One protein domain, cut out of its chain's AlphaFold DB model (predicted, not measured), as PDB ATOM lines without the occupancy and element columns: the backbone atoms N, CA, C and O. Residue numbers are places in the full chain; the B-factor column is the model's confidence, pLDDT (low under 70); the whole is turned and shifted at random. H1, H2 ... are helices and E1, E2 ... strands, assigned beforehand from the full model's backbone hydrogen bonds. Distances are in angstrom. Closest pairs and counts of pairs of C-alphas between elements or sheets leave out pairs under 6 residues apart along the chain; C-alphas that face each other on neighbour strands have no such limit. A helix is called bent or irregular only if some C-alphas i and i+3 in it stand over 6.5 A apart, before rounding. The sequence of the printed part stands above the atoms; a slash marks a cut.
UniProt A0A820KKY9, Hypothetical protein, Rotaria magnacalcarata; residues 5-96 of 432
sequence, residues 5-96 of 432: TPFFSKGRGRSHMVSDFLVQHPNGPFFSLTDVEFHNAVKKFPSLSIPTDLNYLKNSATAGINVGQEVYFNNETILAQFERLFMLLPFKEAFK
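What this domain is: This is residues 5 to 96 of the 432 residues of the protein "Hypothetical protein" of Rotaria magnacalcarata (UniProt A0A820KKY9). One long helix, H3, runs beside a small ribbon of two very short strands, E1 and E2, and a second helix, H1, stands across the end of H3 near residues 87 to 91, with the tiny helix H2 at a corner of H1. Much of the rest is loop: residues 5 to 16 form a tail that reaches away from the other end, and residues 20 to 34 loop out from the ribbon and come back to H1. The printed part has 92 residues, with three named helices and two named strands in the order E1, H1, H2, E2, H3, and the sheet is E1 - E2, antiparallel. Under half of the residues are in named elements, and those are mostly helix. The whole is only just compact, close to loose, with a radius of gyration of the C-alphas of 14.7 A and spans of 45 by 30 by 20 A.

How they stand to each other: Strands E1, residues 17 to 19, and E2, residues 63 to 65, are antiparallel neighbours, at 161 degrees between their directions. C-alphas 18 and 64 face each other at 4.5 A; N 19 and O 63, at 3.1 A, and N 65 and O 17, at 3.1 A, are within hydrogen-bond range. Residues 55 to 56 form a short antiparallel pairing with residues 63 to 64 of E2. Between E2 and H3, residues 75 to 91, the closest C-alphas are those of Ala 63 and Gln 81, 7.2 A apart. H3 touches H1, residues 35 to 44, with residues 87 to 91 alone; the closest C-alphas, those of Glu 37 and Phe 91, are 5.5 A apart, and the lines are about perpendicular at 74 degrees. H1 and H2, residues 46 to 49, only just touch, with 3 pairs of C-alphas within 8 A, and only at the corner; the closest C-alphas, those of Val 42 and Leu 48, are 5.7 A apart. H2 and H3 are close but not clearly touching, with the C-alphas of Leu 48 and Arg 84 closest at 7.4 A. E1 and H2 are apart, as are H1 and E2. Every O i to N i+4 pair is within hydrogen-bond range in H1, 11 of 13 are in H3, and H2 is too short for such a pair.

Where its parts are: E1 begins at C-alpha 17 (160.029, 198.458, 188.552). H1 measures 14.5 A from first to last C-alpha. H3 measures 25.6 A, ends at C-alpha 91 (168.794, 191.249, 212.469), and is only just irregular: C-alphas 87 and 90 are 7.0 A apart.

The domain as a whole: The two C-alphas farthest apart, those of Thr 5 and Val 36, are 47.1 A apart. The printed part has no cut; the links E1 to H1 and H2 to E2 are long. The mean pLDDT of the printed part is 74.1, with residues 5 to 29 and 64 to 74 under 70.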
ATOM      1  N   THR A   5     153.861 190.674 170.108       38.91
ATOM      2  CA  THR A   5     154.552 190.811 171.403       38.91
ATOM      3  C   THR A   5     153.830 191.875 172.231       38.91
ATOM      4  O   THR A   5     153.893 193.049 171.863       38.91
ATOM      5  N   PRO A   6     153.142 191.516 173.330       37.84
ATOM      6  CA  PRO A   6     152.587 192.512 174.231       37.84
ATOM      7  C   PRO A   6     153.708 193.192 175.029       37.84
ATOM      8  O   PRO A   6     154.666 192.541 175.441       37.84
ATOM      9  N   PHE A   7     153.502 194.477 175.328       39.84
ATOM     10  CA  PHE A   7     154.313 195.310 176.224       39.84
ATOM     11  C   PHE A   7     155.680 195.790 175.696       39.84
ATOM     12  O   PHE A   7     156.726 195.195 175.940       39.84
ATOM     13  N   PHE A   8     155.672 196.999 175.129       44.09
ATOM     14  CA  PHE A   8     156.758 197.970 175.304       44.09
ATOM     15  C   PHE A   8     156.203 199.213 176.011       44.09
ATOM     16  O   PHE A   8     155.255 199.834 175.530       44.09
ATOM     17  N   SER A   9     156.793 199.597 177.148       42.91
ATOM     18  CA  SER A   9     156.512 200.901 177.762       42.91
ATOM     19  C   SER A   9     157.298 201.981 177.019       42.91
ATOM     20  O   SER A   9     158.508 201.853 176.848       42.91
ATOM     21  N   LYS A  10     156.636 203.072 176.608       38.53
ATOM     22  CA  LYS A  10     157.249 204.210 175.887       38.53
ATOM     23  C   LYS A  10     158.212 205.065 176.745       38.53
ATOM     24  O   LYS A  10     158.481 206.210 176.398       38.53
ATOM     25  N   GLY A  11     158.667 204.589 177.908       41.88
ATOM     26  CA  GLY A  11     159.580 205.313 178.812       41.88
ATOM     27  C   GLY A  11     159.032 206.614 179.429       41.88
ATOM     28  O   GLY A  11     159.709 207.230 180.245       41.88
ATOM     29  N   ARG A  12     157.816 207.049 179.063       37.09
ATOM     30  CA  ARG A  12     157.149 208.252 179.599       37.09
ATOM     31  C   ARG A  12     156.129 207.954 180.691       37.09
ATOM     32  O   ARG A  12     155.950 208.772 181.589       37.09
ATOM     33  N   GLY A  13     155.566 206.747 180.694       36.44
ATOM     34  CA  GLY A  13     155.079 206.156 181.932       36.44
ATOM     35  C   GLY A  13     156.282 205.847 182.818       36.44
ATOM     36  O   GLY A  13     157.111 205.018 182.444       36.44
ATOM     37  N   ARG A  14     156.382 206.508 183.981       37.34
ATOM     38  CA  ARG A  14     157.384 206.219 185.025       37.34
ATOM     39  C   ARG A  14     157.085 204.875 185.691       37.34
ATOM     40  O   ARG A  14     156.704 204.810 186.857       37.34
ATOM     41  N   SER A  15     157.231 203.796 184.935       38.88
ATOM     42  CA  SER A  15     157.177 202.431 185.438       38.88
ATOM     43  C   SER A  15     158.469 202.140 186.198       38.88
ATOM     44  O   SER A  15     159.327 201.422 185.694       38.88
ATOM     45  N   HIS A  16     158.623 202.709 187.400       41.25
ATOM     46  CA  HIS A  16     159.603 202.193 188.349       41.25
ATOM     47  C   HIS A  16     159.245 200.731 188.600       41.25
ATOM     48  O   HIS A  16     158.243 200.435 189.252       41.25
ATOM     49  N   MET A  17     160.044 199.819 188.052       46.09
ATOM     50  CA  MET A  17     160.029 198.458 188.552       46.09
ATOM     51  C   MET A  17     160.726 198.507 189.905       46.09
ATOM     52  O   MET A  17     161.901 198.860 190.010       46.09
ATOM     53  N   VAL A  18     159.943 198.220 190.934       49.91
ATOM     54  CA  VAL A  18     160.417 197.982 192.287       49.91
ATOM     55  C   VAL A  18     160.169 196.507 192.535       49.91
ATOM     56  O   VAL A  18     159.035 196.037 192.426       49.91
ATOM     57  N   SER A  19     161.241 195.777 192.803       60.59
ATOM     58  CA  SER A  19     161.160 194.410 193.291       60.59
ATOM     59  C   SER A  19     161.173 194.508 194.811       60.59
ATOM     60  O   SER A  19     162.155 194.959 195.401       60.59
ATOM     61  N   ASP A  20     160.036 194.191 195.430       62.78
ATOM     62  CA  ASP A  20     159.787 194.467 196.842       62.78
ATOM     63  C   ASP A  20     159.367 193.213 197.605       62.78
ATOM     64  O   ASP A  20     158.599 192.382 197.113       62.78
ATOM     65  N   PHE A  21     159.838 193.113 198.844       64.75
ATOM     66  CA  PHE A  21     159.477 192.044 199.759       64.75
ATOM     67  C   PHE A  21     158.387 192.547 200.692       64.75
ATOM     68  O   PHE A  21     158.652 193.065 201.781       64.75
ATOM     69  N   LEU A  22     157.143 192.381 200.239       59.56
ATOM     70  CA  LEU A  22     155.974 192.643 201.064       59.56
ATOM     71  C   LEU A  22     155.962 191.682 202.255       59.56
ATOM     72  O   LEU A  22     155.923 190.464 202.077       59.56
ATOM     73  N   VAL A  23     155.954 192.232 203.468       59.78
ATOM     74  CA  VAL A  23     155.842 191.448 204.701       59.78
ATOM     75  C   VAL A  23     154.485 191.701 205.339       59.78
ATOM     76  O   VAL A  23     154.110 192.837 205.621       59.78
ATOM     77  N   GLN A  24     153.752 190.627 205.624       58.66
ATOM     78  CA  GLN A  24     152.518 190.701 206.398       58.66
ATOM     79  C   GLN A  24     152.847 190.792 207.898       58.66
ATOM     80  O   GLN A  24     152.733 189.812 208.628       58.66
ATOM     81  N   HIS A  25     153.280 191.970 208.356       68.12
ATOM     82  CA  HIS A  25     153.666 192.211 209.750       68.12
ATOM     83  C   HIS A  25     153.048 193.512 210.311       68.12
ATOM     84  O   HIS A  25     152.985 194.506 209.585       68.12
ATOM     85  N   PRO A  26     152.639 193.572 211.600       65.75
ATOM     86  CA  PRO A  26     152.002 194.759 212.190       65.75
ATOM     87  C   PRO A  26     152.794 196.070 212.063       65.75
ATOM     88  O   PRO A  26     152.199 197.137 211.954       65.75
ATOM     89  N   ASN A  27     154.129 195.997 212.043       66.38
ATOM     90  CA  ASN A  27     155.002 197.178 211.960       66.38
ATOM     91  C   ASN A  27     155.086 197.818 210.558       66.38
ATOM     92  O   ASN A  27     155.738 198.850 210.416       66.38
ATOM     93  N   GLY A  28     154.463 197.230 209.531       66.94
ATOM     94  CA  GLY A  28     154.367 197.823 208.196       66.94
ATOM     95  C   GLY A  28     154.553 196.819 207.051       66.94
ATOM     96  O   GLY A  28     155.066 195.723 207.270       66.94
ATOM     97  N   PRO A  29     154.156 197.198 205.820       67.31
ATOM     98  CA  PRO A  29     154.138 196.296 204.667       67.31
ATOM     99  C   PRO A  29     155.513 196.045 204.030       67.31
ATOM    100  O   PRO A  29     155.628 195.124 203.230       67.31
ATOM    101  N   PHE A  30     156.542 196.838 204.350       75.12
ATOM    102  CA  PHE A  30     157.854 196.794 203.689       75.12
ATOM    103  C   PHE A  30     158.966 196.364 204.645       75.12
ATOM    104  O   PHE A  30     159.078 196.883 205.760       75.12
ATOM    105  N   PHE A  31     159.837 195.460 204.194       85.25
ATOM    106  CA  PHE A  31     160.996 195.053 204.979       85.25
ATOM    107  C   PHE A  31     162.099 196.124 204.986       85.25
ATOM    108  O   PHE A  31     162.606 196.532 203.942       85.25
ATOM    109  N   SER A  32     162.530 196.545 206.175       89.81
ATOM    110  CA  SER A  32     163.729 197.372 206.360       89.81
ATOM    111  C   SER A  32     164.295 197.227 207.772       89.81
ATOM    112  O   SER A  32     163.564 196.998 208.744       89.81
ATOM    113  N   LEU A  33     165.612 197.375 207.895       92.25
ATOM    114  CA  LEU A  33     166.311 197.458 209.173       92.25
ATOM    115  C   LEU A  33     166.457 198.922 209.628       92.25
ATOM    116  O   LEU A  33     166.656 199.838 208.829       92.25
ATOM    117  N   THR A  34     166.408 199.154 210.936       94.62
ATOM    118  CA  THR A  34     166.894 200.408 211.535       94.62
ATOM    119  C   THR A  34     168.403 200.546 211.316       94.62
ATOM    120  O   THR A  34     169.091 199.562 211.042       94.62
ATOM    121  N   ASP A  35     168.953 201.753 211.473       96.19
ATOM    122  CA  ASP A  35     170.397 201.980 211.298       96.19
ATOM    123  C   ASP A  35     171.260 201.123 212.250       96.19
ATOM    124  O   ASP A  35     172.345 200.685 211.874       96.19
ATOM    125  N   VAL A  36     170.755 200.809 213.450       96.69
ATOM    126  CA  VAL A  36     171.436 199.936 214.423       96.69
ATOM    127  C   VAL A  36     171.368 198.463 214.004       96.69
ATOM    128  O   VAL A  36     172.395 197.781 214.001       96.69
ATOM    129  N   GLU A  37     170.184 197.975 213.614       96.62
ATOM    130  CA  GLU A  37     170.001 196.613 213.085       96.62
ATOM    131  C   GLU A  37     170.884 196.397 211.835       96.62
ATOM    132  O   GLU A  37     171.614 195.409 211.752       96.62
ATOM    133  N   PHE A  38     170.903 197.358 210.902       96.75
ATOM    134  CA  PHE A  38     171.705 197.291 209.675       96.75
ATOM    135  C   PHE A  38     173.212 197.362 209.941       96.75
ATOM    136  O   PHE A  38     173.975 196.601 209.353       96.75
ATOM    137  N   HIS A  39     173.664 198.211 210.868       97.12
ATOM    138  CA  HIS A  39     175.073 198.261 211.261       97.12
ATOM    139  C   HIS A  39     175.561 196.924 211.851       97.12
ATOM    140  O   HIS A  39     176.689 196.501 211.589       97.12
ATOM    141  N   ASN A  40     174.707 196.218 212.599       97.06
ATOM    142  CA  ASN A  40     175.012 194.872 213.085       97.06
ATOM    143  C   ASN A  40     174.984 193.822 211.960       97.06
ATOM    144  O   ASN A  40     175.841 192.938 211.949       97.06
ATOM    145  N   ALA A  41     174.087 193.961 210.978       96.56
ATOM    146  CA  ALA A  41     174.085 193.124 209.781       96.56
ATOM    147  C   ALA A  41     175.386 193.272 208.973       96.56
ATOM    148  O   ALA A  41     176.026 192.270 208.661       96.56
ATOM    149  N   VAL A  42     175.843 194.505 208.720       96.94
ATOM    150  CA  VAL A  42     177.097 194.800 207.996       96.94
ATOM    151  C   VAL A  42     178.330 194.231 208.712       96.94
ATOM    152  O   VAL A  42     179.241 193.743 208.048       96.94
ATOM    153  N   LYS A  43     178.363 194.210 210.055       96.56
ATOM    154  CA  LYS A  43     179.457 193.563 210.814       96.56
ATOM    155  C   LYS A  43     179.580 192.063 210.533       96.56
ATOM    156  O   LYS A  43     180.692 191.546 210.541       96.56
ATOM    157  N   LYS A  44     178.457 191.366 210.324       97.12
ATOM    158  CA  LYS A  44     178.436 189.930 209.997       97.12
ATOM    159  C   LYS A  44     178.599 189.678 208.497       97.12
ATOM    160  O   LYS A  44     179.223 188.697 208.108       97.12
ATOM    161  N   PHE A  45     178.052 190.568 207.672       96.62
ATOM    162  CA  PHE A  45     178.016 190.470 206.216       96.62
ATOM    163  C   PHE A  45     178.542 191.771 205.574       96.62
ATOM    164  O   PHE A  45     177.747 192.616 205.151       96.62
ATOM    165  N   PRO A  46     179.875 191.953 205.464       94.50
ATOM    166  CA  PRO A  46     180.466 193.172 204.897       94.50
ATOM    167  C   PRO A  46     180.041 193.462 203.448       94.50
ATOM    168  O   PRO A  46     180.009 194.624 203.036       94.50
ATOM    169  N   SER A  47     179.631 192.429 202.702       92.19
ATOM    170  CA  SER A  47     179.037 192.534 201.360       92.19
ATOM    171  C   SER A  47     177.833 193.477 201.296       92.19
ATOM    172  O   SER A  47     177.620 194.112 200.269       92.19
ATOM    173  N   LEU A  48     177.083 193.651 202.392       92.94
ATOM    174  CA  LEU A  48     175.921 194.546 202.449       92.94
ATOM    175  C   LEU A  48     176.262 196.029 202.221       92.94
ATOM    176  O   LEU A  48     175.360 196.797 201.868       92.94
ATOM    177  N   SER A  49     177.530 196.410 202.428       89.50
ATOM    178  CA  SER A  49     178.067 197.765 202.225       89.50
ATOM    179  C   SER A  49     178.868 197.954 200.930       89.50
ATOM    180  O   SER A  49     179.288 199.073 200.641       89.50
ATOM    181  N   ILE A  50     179.078 196.891 200.147       86.00
ATOM    182  CA  ILE A  50     179.747 196.991 198.846       86.00
ATOM    183  C   ILE A  50     178.742 197.572 197.834       86.00
ATOM    184  O   ILE A  50     177.609 197.087 197.784       86.00
ATOM    185  N   PRO A  51     179.113 198.591 197.033       80.12
ATOM    186  CA  PRO A  51     178.271 199.075 195.946       80.12
ATOM    187  C   PRO A  51     177.964 197.961 194.940       80.12
ATOM    188  O   PRO A  51     178.854 197.217 194.534       80.12
ATOM    189  N   THR A  52     176.706 197.875 194.525       80.38
ATOM    190  CA  THR A  52     176.211 196.933 193.514       80.38
ATOM    191  C   THR A  52     175.525 197.698 192.394       80.38
ATOM    192  O   THR A  52     175.020 198.790 192.635       80.38
ATOM    193  N   ASP A  53     175.382 197.080 191.221       72.75
ATOM    194  CA  ASP A  53     174.625 197.652 190.093       72.75
ATOM    195  C   ASP A  53     173.118 197.831 190.391       72.75
ATOM    196  O   ASP A  53     172.399 198.482 189.636       72.75
ATOM    197  N   LEU A  54     172.633 197.262 191.504       74.81
ATOM    198  CA  LEU A  54     171.282 197.449 192.027       74.81
ATOM    199  C   LEU A  54     171.208 198.591 193.047       74.81
ATOM    200  O   LEU A  54     171.895 198.575 194.073       74.81
ATOM    201  N   ASN A  55     170.274 199.517 192.815       81.00
ATOM    202  CA  ASN A  55     169.938 200.595 193.738       81.00
ATOM    203  C   ASN A  55     168.956 200.114 194.822       81.00
ATOM    204  O   ASN A  55     167.732 200.231 194.713       81.00
ATOM    205  N   TYR A  56     169.520 199.560 195.896       86.25
ATOM    206  CA  TYR A  56     168.778 199.166 197.095       86.25
ATOM    207  C   TYR A  56     168.235 200.371 197.870       86.25
ATOM    208  O   TYR A  56     168.942 201.353 198.108       86.25
ATOM    209  N   LEU A  57     167.000 200.259 198.368       86.00
ATOM    210  CA  LEU A  57     166.484 201.177 199.381       86.00
ATOM    211  C   LEU A  57     167.312 201.066 200.670       86.00
ATOM    212  O   LEU A  57     167.788 199.986 201.042       86.00
ATOM    213  N   LYS A  58     167.473 202.197 201.372       89.88
ATOM    214  CA  LYS A  58     168.291 202.286 202.591       89.88
ATOM    215  C   LYS A  58     167.901 201.181 203.584       89.88
ATOM    216  O   LYS A  58     166.738 201.053 203.956       89.88
ATOM    217  N   ASN A  59     168.901 200.417 204.029       93.44
ATOM    218  CA  ASN A  59     168.777 199.326 205.002       93.44
ATOM    219  C   ASN A  59     167.771 198.216 204.624       93.44
ATOM    220  O   ASN A  59     167.252 197.526 205.506       93.44
ATOM    221  N   SER A  60     167.477 198.037 203.334       90.62
ATOM    222  CA  SER A  60     166.512 197.053 202.837       90.62
ATOM    223  C   SER A  60     167.145 196.058 201.852       90.62
ATOM    224  O   SER A  60     168.301 196.197 201.432       90.62
ATOM    225  N   ALA A  61     166.366 195.028 201.519       88.19
ATOM    226  CA  ALA A  61     166.578 194.132 200.387       88.19
ATOM    227  C   ALA A  61     165.801 194.572 199.130       88.19
ATOM    228  O   ALA A  61     166.114 194.105 198.041       88.19
ATOM    229  N   THR A  62     164.829 195.478 199.270       84.44
ATOM    230  CA  THR A  62     164.063 196.073 198.168       84.44
ATOM    231  C   THR A  62     164.984 196.883 197.259       84.44
ATOM    232  O   THR A  62     165.678 197.786 197.737       84.44
ATOM    233  N   ALA A  63     164.970 196.594 195.957       80.81
ATOM    234  CA  ALA A  63     165.703 197.352 194.946       80.81
ATOM    235  C   ALA A  63     164.746 197.999 193.935       80.81
ATOM    236  O   ALA A  63     163.754 197.402 193.503       80.81
ATOM    237  N   GLY A  64     165.063 199.234 193.546       68.62
ATOM    238  CA  GLY A  64     164.438 199.913 192.415       68.62
ATOM    239  C   GLY A  64     165.374 199.915 191.212       68.62
ATOM    240  O   GLY A  64     166.590 199.928 191.390       68.62
ATOM    241  N   ILE A  65     164.804 199.926 190.004       63.50
ATOM    242  CA  ILE A  65     165.564 200.111 188.761       63.50
ATOM    243  C   ILE A  65     165.079 201.366 188.031       63.50
ATOM    244  O   ILE A  65     163.888 201.516 187.730       63.50
ATOM    245  N   ASN A  66     166.009 202.273 187.730       56.69
ATOM    246  CA  ASN A  66     165.758 203.458 186.915       56.69
ATOM    247  C   ASN A  66     165.770 203.086 185.427       56.69
ATOM    248  O   ASN A  66     166.816 202.912 184.796       56.69
ATOM    249  N   VAL A  67     164.569 202.964 184.855       51.47
ATOM    250  CA  VAL A  67     164.353 202.603 183.447       51.47
ATOM    251  C   VAL A  67     165.102 203.565 182.519       51.47
ATOM    252  O   VAL A  67     164.816 204.760 182.492       51.47
ATOM    253  N   GLY A  68     166.035 203.024 181.732       44.53
ATOM    254  CA  GLY A  68     166.867 203.784 180.790       44.53
ATOM    255  C   GLY A  68     168.229 204.226 181.336       44.53
ATOM    256  O   GLY A  68     169.011 204.783 180.573       44.53
ATOM    257  N   GLN A  69     168.530 203.963 182.611       48.16
ATOM    258  CA  GLN A  69     169.854 204.177 183.216       48.16
ATOM    259  C   GLN A  69     170.488 202.869 183.705       48.16
ATOM    260  O   GLN A  69     171.698 202.699 183.605       48.16
ATOM    261  N   GLU A  70     169.672 201.943 184.207       51.56
ATOM    262  CA  GLU A  70     170.120 200.717 184.872       51.56
ATOM    263  C   GLU A  70     169.701 199.454 184.098       51.56
ATOM    264  O   GLU A  70     168.749 199.462 183.309       51.56
ATOM    265  N   VAL A  71     170.443 198.361 184.311       50.69
ATOM    266  CA  VAL A  71     170.229 197.067 183.639       50.69
ATOM    267  C   VAL A  71     168.885 196.466 184.067       50.69
ATOM    268  O   VAL A  71     168.433 196.667 185.184       50.69
ATOM    269  N   TYR A  72     168.214 195.738 183.174       59.88
ATOM    270  CA  TYR A  72     166.884 195.173 183.425       59.88
ATOM    271  C   TYR A  72     166.876 194.089 184.528       59.88
ATOM    272  O   TYR A  72     167.847 193.344 184.652       59.88
ATOM    273  N   PHE A  73     165.760 193.926 185.260       61.66
ATOM    274  CA  PHE A  73     165.577 192.824 186.223       61.66
ATOM    275  C   PHE A  73     165.669 191.452 185.531       61.66
ATOM    276  O   PHE A  73     164.704 190.965 184.937       61.66
ATOM    277  N   ASN A  74     166.832 190.814 185.629       63.16
ATOM    278  CA  ASN A  74     167.046 189.421 185.249       63.16
ATOM    279  C   ASN A  74     166.917 188.498 186.485       63.16
ATOM    280  O   ASN A  74     166.781 188.961 187.620       63.16
ATOM    281  N   ASN A  75     166.995 187.179 186.289       70.19
ATOM    282  CA  ASN A  75     166.895 186.224 187.401       70.19
ATOM    283  C   ASN A  75     167.986 186.432 188.469       70.19
ATOM    284  O   ASN A  75     167.718 186.252 189.652       70.19
ATOM    285  N   GLU A  76     169.192 186.841 188.075       73.06
ATOM    286  CA  GLU A  76     170.336 187.053 188.973       73.06
ATOM    287  C   GLU A  76     170.084 188.242 189.912       73.06
ATOM    288  O   GLU A  76     170.276 188.128 191.119       73.06
ATOM    289  N   THR A  77     169.549 189.352 189.394       74.75
ATOM    290  CA  THR A  77     169.161 190.520 190.204       74.75
ATOM    291  C   THR A  77     168.024 190.223 191.183       74.75
ATOM    292  O   THR A  77     167.955 190.831 192.251       74.75
ATOM    293  N   ILE A  78     167.136 189.277 190.861       75.38
ATOM    294  CA  ILE A  78     166.093 188.802 191.781       75.38
ATOM    295  C   ILE A  78     166.717 187.907 192.862       75.38
ATOM    296  O   ILE A  78     166.439 188.093 194.045       75.38
ATOM    297  N   LEU A  79     167.609 186.984 192.488       79.12
ATOM    298  CA  LEU A  79     168.320 186.119 193.436       79.12
ATOM    299  C   LEU A  79     169.179 186.928 194.422       79.12
ATOM    300  O   LEU A  79     169.070 186.712 195.625       79.12
ATOM    301  N   ALA A  80     169.932 187.925 193.948       83.12
ATOM    302  CA  ALA A  80     170.739 188.810 194.792       83.12
ATOM    303  C   ALA A  80     169.900 189.569 195.842       83.12
ATOM    304  O   ALA A  80     170.337 189.768 196.978       83.12
ATOM    305  N   GLN A  81     168.667 189.951 195.495       83.62
ATOM    306  CA  GLN A  81     167.716 190.549 196.434       83.62
ATOM    307  C   GLN A  81     167.218 189.544 197.484       83.62
ATOM    308  O   GLN A  81     167.147 189.892 198.662       83.62
ATOM    309  N   PHE A  82     166.916 188.297 197.096       85.06
ATOM    310  CA  PHE A  82     166.572 187.235 198.052       85.06
ATOM    311  C   PHE A  82     167.738 186.939 199.003       85.06
ATOM    312  O   PHE A  82     167.542 186.915 200.216       85.06
ATOM    313  N   GLU A  83     168.958 186.779 198.486       87.75
ATOM    314  CA  GLU A  83     170.168 186.594 199.297       87.75
ATOM    315  C   GLU A  83     170.350 187.743 200.296       87.75
ATOM    316  O   GLU A  83     170.553 187.505 201.491       87.75
ATOM    317  N   ARG A  84     170.189 188.994 199.842       91.12
ATOM    318  CA  ARG A  84     170.234 190.173 200.712       91.12
ATOM    319  C   ARG A  84     169.138 190.139 201.780       91.12
ATOM    320  O   ARG A  84     169.429 190.448 202.933       91.12
ATOM    321  N   LEU A  85     167.911 189.728 201.450       89.31
ATOM    322  CA  LEU A  85     166.837 189.558 202.433       89.31
ATOM    323  C   LEU A  85     167.225 188.533 203.508       89.31
ATOM    324  O   LEU A  85     167.125 188.840 204.696       89.31
ATOM    325  N   PHE A  86     167.733 187.360 203.122       88.38
ATOM    326  CA  PHE A  86     168.178 186.330 204.068       88.38
ATOM    327  C   PHE A  86     169.348 186.784 204.955       88.38
ATOM    328  O   PHE A  86     169.404 186.408 206.126       88.38
ATOM    329  N   MET A  87     170.254 187.630 204.451       92.69
ATOM    330  CA  MET A  87     171.311 188.243 205.270       92.69
ATOM    331  C   MET A  87     170.762 189.236 206.307       92.69
ATOM    332  O   MET A  87     171.339 189.369 207.387       92.69
ATOM    333  N   LEU A  88     169.666 189.934 205.997       92.56
ATOM    334  CA  LEU A  88     169.085 190.975 206.850       92.56
ATOM    335  C   LEU A  88     168.041 190.445 207.848       92.56
ATOM    336  O   LEU A  88     167.958 190.969 208.959       92.56
ATOM    337  N   LEU A  89     167.261 189.418 207.487       89.94
ATOM    338  CA  LEU A  89     166.174 188.858 208.309       89.94
ATOM    339  C   LEU A  89     166.577 188.556 209.771       89.94
ATOM    340  O   LEU A  89     165.851 189.001 210.661       89.94
ATOM    341  N   PRO A  90     167.727 187.907 210.071       91.25
ATOM    342  CA  PRO A  90     168.128 187.588 211.448       91.25
ATOM    343  C   PRO A  90     168.413 188.805 212.339       91.25
ATOM    344  O   PRO A  90     168.566 188.648 213.547       91.25
ATOM    345  N   PHE A  91     168.534 189.999 211.754       94.12
ATOM    346  CA  PHE A  91     168.794 191.249 212.469       94.12
ATOM    347  C   PHE A  91     167.534 192.079 212.701       94.12
ATOM    348  O   PHE A  91     167.627 193.137 213.317       94.12
ATOM    349  N   LYS A  92     166.368 191.632 212.218       92.06
ATOM    350  CA  LYS A  92     165.103 192.308 212.490       92.06
ATOM    351  C   LYS A  92     164.572 191.860 213.847       92.06
ATOM    352  O   LYS A  92     163.936 190.816 213.942       92.06
ATOM    353  N   GLU A  93     164.766 192.668 214.889       89.94
ATOM    354  CA  GLU A  93     164.322 192.320 216.253       89.94
ATOM    355  C   GLU A  93     162.800 192.106 216.320       89.94
ATOM    356  O   GLU A  93     162.322 191.267 217.073       89.94
ATOM    357  N   ALA A  94     162.030 192.786 215.461       87.19
ATOM    358  CA  ALA A  94     160.587 192.573 215.339       87.19
ATOM    359  C   ALA A  94     160.194 191.164 214.848       87.19
ATOM    360  O   ALA A  94     159.076 190.741 215.113       87.19
ATOM    361  N   PHE A  95     161.075 190.454 214.130       84.75
ATOM    362  CA  PHE A  95     160.830 189.095 213.613       84.75
ATOM    363  C   PHE A  95     161.610 188.029 214.393       84.75
ATOM    364  O   PHE A  95     161.633 186.857 214.014       84.75
ATOM    365  N   LYS A  96     162.271 188.424 215.481       84.19
ATOM    366  CA  LYS A  96     162.949 187.502 216.383       84.19
ATOM    367  C   LYS A  96     161.945 186.486 216.913       84.19
ATOM    368  O   LYS A  96     160.799 186.836 217.194       84.19
TER     369      LYS A  96